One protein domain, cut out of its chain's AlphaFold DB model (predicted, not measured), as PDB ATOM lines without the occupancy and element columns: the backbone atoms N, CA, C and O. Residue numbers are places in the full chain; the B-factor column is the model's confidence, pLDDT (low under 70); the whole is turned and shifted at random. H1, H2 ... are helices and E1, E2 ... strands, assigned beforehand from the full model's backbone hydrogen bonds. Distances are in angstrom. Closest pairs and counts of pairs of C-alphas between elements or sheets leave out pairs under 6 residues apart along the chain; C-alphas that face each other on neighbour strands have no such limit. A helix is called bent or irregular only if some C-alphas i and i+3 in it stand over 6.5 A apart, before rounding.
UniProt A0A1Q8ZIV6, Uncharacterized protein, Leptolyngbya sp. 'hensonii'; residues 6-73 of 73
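AT A GLANCE: This is residues 6 to 73 of the 73 residues of an uncharacterized protein of Leptolyngbya sp. 'hensonii' (UniProt A0A1Q8ZIV6). A small, strongly twisted sheet of three antiparallel strands, E2, E1 and E3, has the short irregular helix H1 packed beside its E3 edge, while the helix H2 lies off the sheet. The tight link between E1 and E2 and the tail after H2 lie at opposite ends of the longest axis, and E2 bends along its length. The 68 printed residues hold two named helices and three named strands, in the order H1, E1, E2, E3, H2; the class is mixed, helices and strands, with under half of the residues in named elements. The whole is compact, with a radius of gyration of the C-alphas of 11.6 A, yet elongated in outline, with spans of 37 by 21 by 20 A.

IN THESE COORDINATES: The printed part begins at Val 6. H1 is residues 8 to 13, with C-alpha 8 at (215.188, 192.865, 203.600); it is irregular, as C-alphas 9 and 12 are 7.7 A apart. E1 is residues 19 to 25, 18.6 A long, beginning at C-alpha 19 at (216.908, 204.443, 208.654). E2, residues 31 to 38, is 19.2 A long and bends by 60 degrees at residue 34. E3, residues 50 to 54, is 12.9 A long. H2, residues 65 to 71, is 10.9 A long and ends with C-alpha 71 at (221.014, 207.363, 194.654).

HOW THE PARTS SIT: E1 is the inner strand of the sheet, and E2 and E3 are its edge strands. E1 and E2 form a hairpin, antiparallel at 153 degrees, with N 22 and O 35 2.8 A apart, within hydrogen-bond range. E1 and E3 are antiparallel at 149 degrees, with N 23 and O 51 2.8 A apart, within hydrogen-bond range. E2 and E3 are only just apart, their closest C-alphas 8.1 A from each other. H1 is on the sheet at a height of 5.9 A, beside the strands and over none of them; its closest C-alpha pair with E3 is that of Ala 8 and Tyr 50, 5.5 A. Residues 6 to 7 pair antiparallel with residues 51 to 52 of E3. H2 is not on the sheet, and it is apart from H1, E1 and E2. Of the O i to N i+4 pairs, 0 of 2 in H1 and 0 of 3 in H2 are within hydrogen-bond range; of the O i to N i+3 pairs, 2 of 3 and 2 of 4 are.

THE WHOLE: The two C-alphas farthest apart are those of Thr 28 and Gly 73, at 38.1 A. The printed part has no cut and ends at Gly 73, the chain's last residue. The link from E2 to E3, with 11 residues, is long; the link from E3 to H2 is short, and those from H1 to E1 and from E1 to E2 are tight. The mean pLDDT of the printed part is 84.9, and residues 64 to 73, which include H2, are under 70.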
ATOM      1  N   VAL A   6     210.947 197.907 200.776       86.69
ATOM      2  CA  VAL A   6     211.609 196.769 200.110       86.69
ATOM      3  C   VAL A   6     211.624 195.556 201.029       86.69
ATOM      4  O   VAL A   6     211.465 195.691 202.241       86.69
ATOM      5  N   TRP A   7     211.821 194.367 200.476       91.56
ATOM      6  CA  TRP A   7     212.138 193.200 201.297       91.56
ATOM      7  C   TRP A   7     213.572 193.306 201.828       91.56
ATOM      8  O   TRP A   7     214.423 193.931 201.195       91.56
ATOM      9  N   ALA A   8     213.861 192.733 202.998       92.12
ATOM     10  CA  ALA A   8     215.188 192.865 203.600       92.12
ATOM     11  C   ALA A   8     216.281 192.101 202.830       92.12
ATOM     12  O   ALA A   8     217.459 192.420 202.966       92.12
ATOM     13  N   ASP A   9     215.916 191.147 201.972       91.38
ATOM     14  CA  ASP A   9     216.822 190.524 200.996       91.38
ATOM     15  C   ASP A   9     217.160 191.435 199.795       91.38
ATOM     16  O   ASP A   9     218.038 191.098 199.006       91.38
ATOM     17  N   GLN A  10     216.507 192.597 199.690       90.56
ATOM     18  CA  GLN A  10     216.754 193.666 198.714       90.56
ATOM     19  C   GLN A  10     217.320 194.935 199.379       90.56
ATOM     20  O   GLN A  10     217.243 196.036 198.824       90.56
ATOM     21  N   ALA A  11     217.846 194.816 200.604       89.88
ATOM     22  CA  ALA A  11     218.385 195.947 201.359       89.88
ATOM     23  C   ALA A  11     219.627 196.583 200.702       89.88
ATOM     24  O   ALA A  11     219.963 197.724 201.007       89.88
ATOM     25  N   ASP A  12     220.274 195.882 199.769       87.31
ATOM     26  CA  ASP A  12     221.385 196.371 198.944       87.31
ATOM     27  C   ASP A  12     220.991 197.530 198.012       87.31
ATOM     28  O   ASP A  12     221.850 198.296 197.579       87.31
ATOM     29  N   ALA A  13     219.694 197.701 197.742       85.25
ATOM     30  CA  ALA A  13     219.166 198.851 197.014       85.25
ATOM     31  C   ALA A  13     219.111 200.144 197.854       85.25
ATOM     32  O   ALA A  13     218.746 201.196 197.324       85.25
ATOM     33  N   LEU A  14     219.422 200.079 199.152       87.44
ATOM     34  CA  LEU A  14     219.365 201.202 200.086       87.44
ATOM     35  C   LEU A  14     220.768 201.632 200.531       87.44
ATOM     36  O   LEU A  14     221.706 200.837 200.558       87.44
ATOM     37  N   SER A  15     220.907 202.896 200.935       89.00
ATOM     38  CA  SER A  15     222.153 203.378 201.540       89.00
ATOM     39  C   SER A  15     222.358 202.766 202.937       89.00
ATOM     40  O   SER A  15     221.391 202.706 203.698       89.00
ATOM     41  N   PRO A  16     223.589 202.383 203.329       92.12
ATOM     42  CA  PRO A  16     223.874 201.791 204.644       92.12
ATOM     43  C   PRO A  16     223.401 202.640 205.838       92.12
ATOM     44  O   PRO A  16     222.955 202.102 206.849       92.12
ATOM     45  N   GLU A  17     223.450 203.966 205.710       91.88
ATOM     46  CA  GLU A  17     223.074 204.930 206.750       91.88
ATOM     47  C   GLU A  17     221.565 205.231 206.791       91.88
ATOM     48  O   GLU A  17     221.100 205.958 207.677       91.88
ATOM     49  N   GLN A  18     220.793 204.703 205.835       90.00
ATOM     50  CA  GLN A  18     219.352 204.907 205.748       90.00
ATOM     51  C   GLN A  18     218.652 204.242 206.935       90.00
ATOM     52  O   GLN A  18     218.906 203.079 207.245       90.00
ATOM     53  N   TRP A  19     217.743 204.972 207.580       93.12
ATOM     54  CA  TRP A  19     216.908 204.443 208.654       93.12
ATOM     55  C   TRP A  19     215.682 203.724 208.095       93.12
ATOM     56  O   TRP A  19     215.059 204.190 207.132       93.12
ATOM     57  N   VAL A  20     215.341 202.593 208.716       93.81
ATOM     58  CA  VAL A  20     214.194 201.758 208.356       93.81
ATOM     59  C   VAL A  20     213.466 201.235 209.597       93.81
ATOM     60  O   VAL A  20     214.083 200.907 210.612       93.81
ATOM     61  N   ASN A  21     212.146 201.103 209.490       94.38
ATOM     62  CA  ASN A  21     211.366 200.205 210.332       94.38
ATOM     63  C   ASN A  21     211.410 198.803 209.724       94.38
ATOM     64  O   ASN A  21     211.081 198.604 208.552       94.38
ATOM     65  N   VAL A  22     211.783 197.826 210.536       94.94
ATOM     66  CA  VAL A  22     211.826 196.414 210.174       94.94
ATOM     67  C   VAL A  22     210.523 195.762 210.617       94.94
ATOM     68  O   VAL A  22     210.133 195.845 211.783       94.94
ATOM     69  N   TRP A  23     209.862 195.083 209.689       94.50
ATOM     70  CA  TRP A  23     208.596 194.396 209.903       94.50
ATOM     71  C   TRP A  23     208.780 192.912 209.633       94.50
ATOM     72  O   TRP A  23     209.134 192.549 208.517       94.50
ATOM     73  N   TRP A  24     208.512 192.046 210.608       93.69
ATOM     74  CA  TRP A  24     208.399 190.614 210.338       93.69
ATOM     75  C   TRP A  24     207.085 190.347 209.608       93.69
ATOM     76  O   TRP A  24     206.020 190.746 210.082       93.69
ATOM     77  N   VAL A  25     207.147 189.687 208.457       91.38
ATOM     78  CA  VAL A  25     205.995 189.388 207.612       91.38
ATOM     79  C   VAL A  25     205.744 187.887 207.612       91.38
ATOM     80  O   VAL A  25     206.522 187.089 207.096       91.38
ATOM     81  N   SER A  26     204.612 187.487 208.178       89.06
ATOM     82  CA  SER A  26     204.187 186.096 208.192       89.06
ATOM     83  C   SER A  26     203.809 185.609 206.787       89.06
ATOM     84  O   SER A  26     203.460 186.381 205.892       89.06
ATOM     85  N   ARG A  27     203.744 184.284 206.606       85.50
ATOM     86  CA  ARG A  27     203.314 183.654 205.340       85.50
ATOM     87  C   ARG A  27     201.891 184.015 204.904       85.50
ATOM     88  O   ARG A  27     201.550 183.827 203.742       85.50
ATOM     89  N   THR A  28     201.050 184.495 205.821       88.31
ATOM     90  CA  THR A  28     199.694 184.969 205.503       88.31
ATOM     91  C   THR A  28     199.661 186.465 205.183       88.31
ATOM     92  O   THR A  28     198.577 187.021 205.021       88.31
ATOM     93  N   GLY A  29     200.822 187.125 205.112       84.00
ATOM     94  CA  GLY A  29     200.959 188.554 204.833       84.00
ATOM     95  C   GLY A  29     200.685 189.458 206.037       84.00
ATOM     96  O   GLY A  29     200.464 190.654 205.854       84.00
ATOM     97  N   HIS A  30     200.657 188.913 207.261       89.19
ATOM     98  CA  HIS A  30     200.559 189.737 208.466       89.19
ATOM     99  C   HIS A  30     201.930 190.330 208.778       89.19
ATOM    100  O   HIS A  30     202.894 189.580 208.854       89.19
ATOM    101  N   ALA A  31     202.008 191.648 208.952       90.88
ATOM    102  CA  ALA A  31     203.248 192.345 209.263       90.88
ATOM    103  C   ALA A  31     203.230 192.831 210.715       90.88
ATOM    104  O   ALA A  31     202.297 193.528 211.118       90.88
ATOM    105  N   GLU A  32     204.263 192.489 211.478       92.81
ATOM    106  CA  GLU A  32     204.451 192.886 212.872       92.81
ATOM    107  C   GLU A  32     205.746 193.677 213.016       92.81
ATOM    108  O   GLU A  32     206.775 193.312 212.447       92.81
ATOM    109  N   PHE A  33     205.691 194.787 213.752       93.19
ATOM    110  CA  PHE A  33     206.866 195.622 213.972       93.19
ATOM    111  C   PHE A  33     207.922 194.832 214.747       93.19
ATOM    112  O   PHE A  33     207.619 194.253 215.790       93.19
ATOM    113  N   TYR A  34     209.155 194.832 214.245       93.94
ATOM    114  CA  TYR A  34     210.280 194.143 214.862       93.94
ATOM    115  C   TYR A  34     211.224 195.134 215.550       93.94
ATOM    116  O   TYR A  34     211.401 195.077 216.767       93.94
ATOM    117  N   CYS A  35     211.803 196.069 214.793       94.88
ATOM    118  CA  CYS A  35     212.678 197.111 215.327       94.88
ATOM    119  C   CYS A  35     212.834 198.289 214.352       94.88
ATOM    120  O   CYS A  35     212.364 198.241 213.218       94.88
ATOM    121  N   THR A  36     213.536 199.330 214.796       95.31
ATOM    122  CA  THR A  36     213.983 200.449 213.964       95.31
ATOM    123  C   THR A  36     215.505 200.499 214.013       95.31
ATOM    124  O   THR A  36     216.076 200.544 215.104       95.31
ATOM    125  N   CYS A  37     216.169 200.477 212.859       94.94
ATOM    126  CA  CYS A  37     217.630 200.533 212.773       94.94
ATOM    127  C   CYS A  37     218.096 201.140 211.444       94.94
ATOM    128  O   CYS A  37     217.287 201.412 210.553       94.94
ATOM    129  N   GLN A  38     219.405 201.358 211.310       94.56
ATOM    130  CA  GLN A  38     220.004 201.655 210.012       94.56
ATOM    131  C   GLN A  38     220.177 200.368 209.198       94.56
ATOM    132  O   GLN A  38     220.295 199.278 209.762       94.56
ATOM    133  N   VAL A  39     220.217 200.490 207.871       93.50
ATOM    134  CA  VAL A  39     220.399 199.353 206.951       93.50
ATOM    135  C   VAL A  39     221.684 198.576 207.252       93.50
ATOM    136  O   VAL A  39     221.673 197.348 207.244       93.50
ATOM    137  N   GLN A  40     222.778 199.264 207.589       94.50
ATOM    138  CA  GLN A  40     224.051 198.628 207.951       94.50
ATOM    139  C   GLN A  40     223.987 197.756 209.215       94.50
ATOM    140  O   GLN A  40     224.827 196.876 209.390       94.50
ATOM    141  N   ASP A  41     223.003 197.996 210.084       95.88
ATOM    142  CA  ASP A  41     222.824 197.279 211.350       95.88
ATOM    143  C   ASP A  41     221.823 196.119 211.224       95.88
ATOM    144  O   ASP A  41     221.508 195.453 212.216       95.88
ATOM    145  N   LEU A  42     221.305 195.857 210.015       92.88
ATOM    146  CA  LEU A  42     220.416 194.729 209.762       92.88
ATOM    147  C   LEU A  42     221.148 193.415 210.034       92.88
ATOM    148  O   LEU A  42     222.061 193.010 209.315       92.88
ATOM    149  N   ASN A  43     220.692 192.717 211.066       91.44
ATOM    150  CA  ASN A  43     221.157 191.389 211.426       91.44
ATOM    151  C   ASN A  43     219.937 190.478 211.593       91.44
ATOM    152  O   ASN A  43     219.338 190.421 212.668       91.44
ATOM    153  N   LEU A  44     219.522 189.845 210.493       89.62
ATOM    154  CA  LEU A  44     218.281 189.075 210.389       89.62
ATOM    155  C   LEU A  44     218.580 187.637 209.953       89.62
ATOM    156  O   LEU A  44     219.290 187.426 208.972       89.62
ATOM    157  N   ASP A  45     217.987 186.657 210.639       87.81
ATOM    158  CA  ASP A  45     218.215 185.230 210.363       87.81
ATOM    159  C   ASP A  45     217.621 184.777 209.012       87.81
ATOM    160  O   ASP A  45     218.215 183.961 208.308       87.81
ATOM    161  N   CYS A  46     216.461 185.327 208.631       90.94
ATOM    162  CA  CYS A  46     215.748 185.022 207.384       90.94
ATOM    163  C   CYS A  46     215.263 186.315 206.701       90.94
ATOM    164  O   CYS A  46     214.087 186.645 206.829       90.94
ATOM    165  N   PRO A  47     216.114 187.063 205.970       90.94
ATOM    166  CA  PRO A  47     215.756 188.377 205.414       90.94
ATOM    167  C   PRO A  47     214.488 188.400 204.537       90.94
ATOM    168  O   PRO A  47     213.768 189.393 204.533       90.94
ATOM    169  N   SER A  48     214.155 187.301 203.855       91.38
ATOM    170  CA  SER A  48     212.924 187.181 203.055       91.38
ATOM    171  C   SER A  48     211.630 187.251 203.873       91.38
ATOM    172  O   SER A  48     210.565 187.497 203.315       91.38
ATOM    173  N   ASP A  49     211.708 187.015 205.185       93.00
ATOM    174  CA  ASP A  49     210.570 187.103 206.104       93.00
ATOM    175  C   ASP A  49     210.403 188.524 206.668       93.00
ATOM    176  O   ASP A  49     209.569 188.734 207.546       93.00
ATOM    177  N   TYR A  50     211.184 189.508 206.202       94.62
ATOM    178  CA  TYR A  50     211.138 190.873 206.717       94.62
ATOM    179  C   TYR A  50     210.956 191.915 205.613       94.62
ATOM    180  O   TYR A  50     211.648 191.906 204.598       94.62
ATOM    181  N   GLY A  51     210.045 192.857 205.846       93.31
ATOM    182  CA  GLY A  51     209.894 194.074 205.055       93.31
ATOM    183  C   GLY A  51     210.569 195.260 205.739       93.31
ATOM    184  O   GLY A  51     210.546 195.376 206.963       93.31
ATOM    185  N   LEU A  52     211.144 196.156 204.946       93.00
ATOM    186  CA  LEU A  52     211.802 197.379 205.389       93.00
ATOM    187  C   LEU A  52     210.985 198.580 204.927       93.00
ATOM    188  O   LEU A  52     210.912 198.860 203.733       93.00
ATOM    189  N   GLU A  53     210.383 199.297 205.865       92.25
ATOM    190  CA  GLU A  53     209.744 200.585 205.607       92.25
ATOM    191  C   GLU A  53     210.766 201.700 205.834       92.25
ATOM    192  O   GLU A  53     211.361 201.798 206.903       92.25
ATOM    193  N   LEU A  54     210.972 202.544 204.827       89.81
ATOM    194  CA  LEU A  54     211.910 203.662 204.906       89.81
ATOM    195  C   LEU A  54     211.359 204.744 205.826       89.81
ATOM    196  O   LEU A  54     210.192 205.110 205.701       89.81
ATOM    197  N   ILE A  55     212.205 205.286 206.698       90.50
ATOM    198  CA  ILE A  55     211.842 206.393 207.583       90.50
ATOM    199  C   ILE A  55     212.867 207.526 207.509       90.50
ATOM    200  O   ILE A  55     214.039 207.308 207.186       90.50
ATOM    201  N   ASP A  56     212.425 208.744 207.812       86.06
ATOM    202  CA  ASP A  56     213.317 209.884 208.015       86.06
ATOM    203  C   ASP A  56     213.950 209.873 209.423       86.06
ATOM    204  O   ASP A  56     213.666 209.016 210.262       86.06
ATOM    205  N   GLY A  57     214.831 210.841 209.696       77.81
ATOM    206  CA  GLY A  57     215.479 210.987 211.007       77.81
ATOM    207  C   GLY A  57     214.533 211.374 212.154       77.81
ATOM    208  O   GLY A  57     214.973 211.431 213.299       77.81
ATOM    209  N   GLU A  58     213.260 211.645 211.862       84.81
ATOM    210  CA  GLU A  58     212.204 211.923 212.839       84.81
ATOM    211  C   GLU A  58     211.279 210.707 213.048       84.81
ATOM    212  O   GLU A  58     210.427 210.728 213.937       84.81
ATOM    213  N   GLY A  59     211.475 209.627 212.279       82.62
ATOM    214  CA  GLY A  59     210.701 208.391 212.355       82.62
ATOM    215  C   GLY A  59     209.451 208.359 211.472       82.62
ATOM    216  O   GLY A  59     208.633 207.450 211.625       82.62
ATOM    217  N   ASN A  60     209.279 209.315 210.557       86.62
ATOM    218  CA  ASN A  60     208.135 209.339 209.645       86.62
ATOM    219  C   ASN A  60     208.393 208.457 208.420       86.62
ATOM    220  O   ASN A  60     209.468 208.529 207.822       86.62
ATOM    221  N   SER A  61     207.391 207.677 207.997       85.06
ATOM    222  CA  SER A  61     207.476 206.845 206.791       85.06
ATOM    223  C   SER A  61     207.719 207.689 205.537       85.06
ATOM    224  O   SER A  61     207.010 208.662 205.274       85.06
ATOM    225  N   MET A  62     208.683 207.265 204.724       80.12
ATOM    226  CA  MET A  62     209.036 207.895 203.458       80.12
ATOM    227  C   MET A  62     208.551 207.050 202.271       80.12
ATOM    228  O   MET A  62     208.720 205.828 202.264       80.12
ATOM    229  N   PRO A  63     207.991 207.665 201.216       71.56
ATOM    230  CA  PRO A  63     207.667 206.942 199.995       71.56
ATOM    231  C   PRO A  63     208.945 206.503 199.259       71.56
ATOM    232  O   PRO A  63     209.856 207.295 199.032       71.56
ATOM    233  N   PHE A  64     208.975 205.248 198.797       67.19
ATOM    234  CA  PHE A  64     210.126 204.639 198.105       67.19
ATOM    235  C   PHE A  64     210.663 205.465 196.913       67.19
ATOM    236  O   PHE A  64     211.867 205.492 196.657       67.19
ATOM    237  N   GLN A  65     209.790 206.190 196.200       66.00
ATOM    238  CA  GLN A  65     210.173 207.020 195.048       66.00
ATOM    239  C   GLN A  65     211.113 208.185 195.404       66.00
ATOM    240  O   GLN A  65     211.903 208.595 194.556       66.00
ATOM    241  N   GLU A  66     211.076 208.699 196.635       58.34
ATOM    242  CA  GLU A  66     211.962 209.794 197.055       58.34
ATOM    243  C   GLU A  66     213.397 209.333 197.347       58.34
ATOM    244  O   GLU A  66     214.324 210.145 197.343       58.34
ATOM    245  N   VAL A  67     213.604 208.029 197.548       55.59
ATOM    246  CA  VAL A  67     214.907 207.460 197.918       55.59
ATOM    247  C   VAL A  67     215.741 207.119 196.684       55.59
ATOM    248  O   VAL A  67     216.917 207.474 196.626       55.59
ATOM    249  N   VAL A  68     215.131 206.557 195.633       56.12
ATOM    250  CA  VAL A  68     215.827 206.279 194.357       56.12
ATOM    251  C   VAL A  68     216.369 207.568 193.719       56.12
ATOM    252  O   VAL A  68     217.460 207.570 193.152       56.12
ATOM    253  N   GLY A  69     215.656 208.690 193.874       51.66
ATOM    254  CA  GLY A  69     216.101 210.000 193.388       51.66
ATOM    255  C   GLY A  69     217.388 210.521 194.042       51.66
ATOM    256  O   GLY A  69     218.067 211.346 193.438       51.66
ATOM    257  N   ARG A  70     217.753 210.031 195.237       49.72
ATOM    258  CA  ARG A  70     218.995 210.399 195.943       49.72
ATOM    259  C   ARG A  70     220.187 209.501 195.604       49.72
ATOM    260  O   ARG A  70     221.314 209.911 195.835       49.72
ATOM    261  N   ILE A  71     219.952 208.302 195.065       50.81
ATOM    262  CA  ILE A  71     221.014 207.363 194.654       50.81
ATOM    263  C   ILE A  71     221.536 207.706 193.243       50.81
ATOM    264  O   ILE A  71     222.662 207.364 192.891       50.81
ATOM    265  N   ALA A  72     220.732 208.401 192.432       49.34
ATOM    266  CA  ALA A  72     221.040 208.727 191.037       49.34
ATOM    267  C   ALA A  72     221.584 210.155 190.790       49.34
ATOM    268  O   ALA A  72     221.680 210.556 189.628       49.34
ATOM    269  N   GLY A  73     221.913 210.926 191.833       41.56
ATOM    270  CA  GLY A  73     222.454 212.293 191.738       41.56
ATOM    271  C   GLY A  73     223.754 212.453 192.507       41.56
ATOM    272  O   GLY A  73     224.600 213.244 192.036       41.56
TER     273      GLY A  73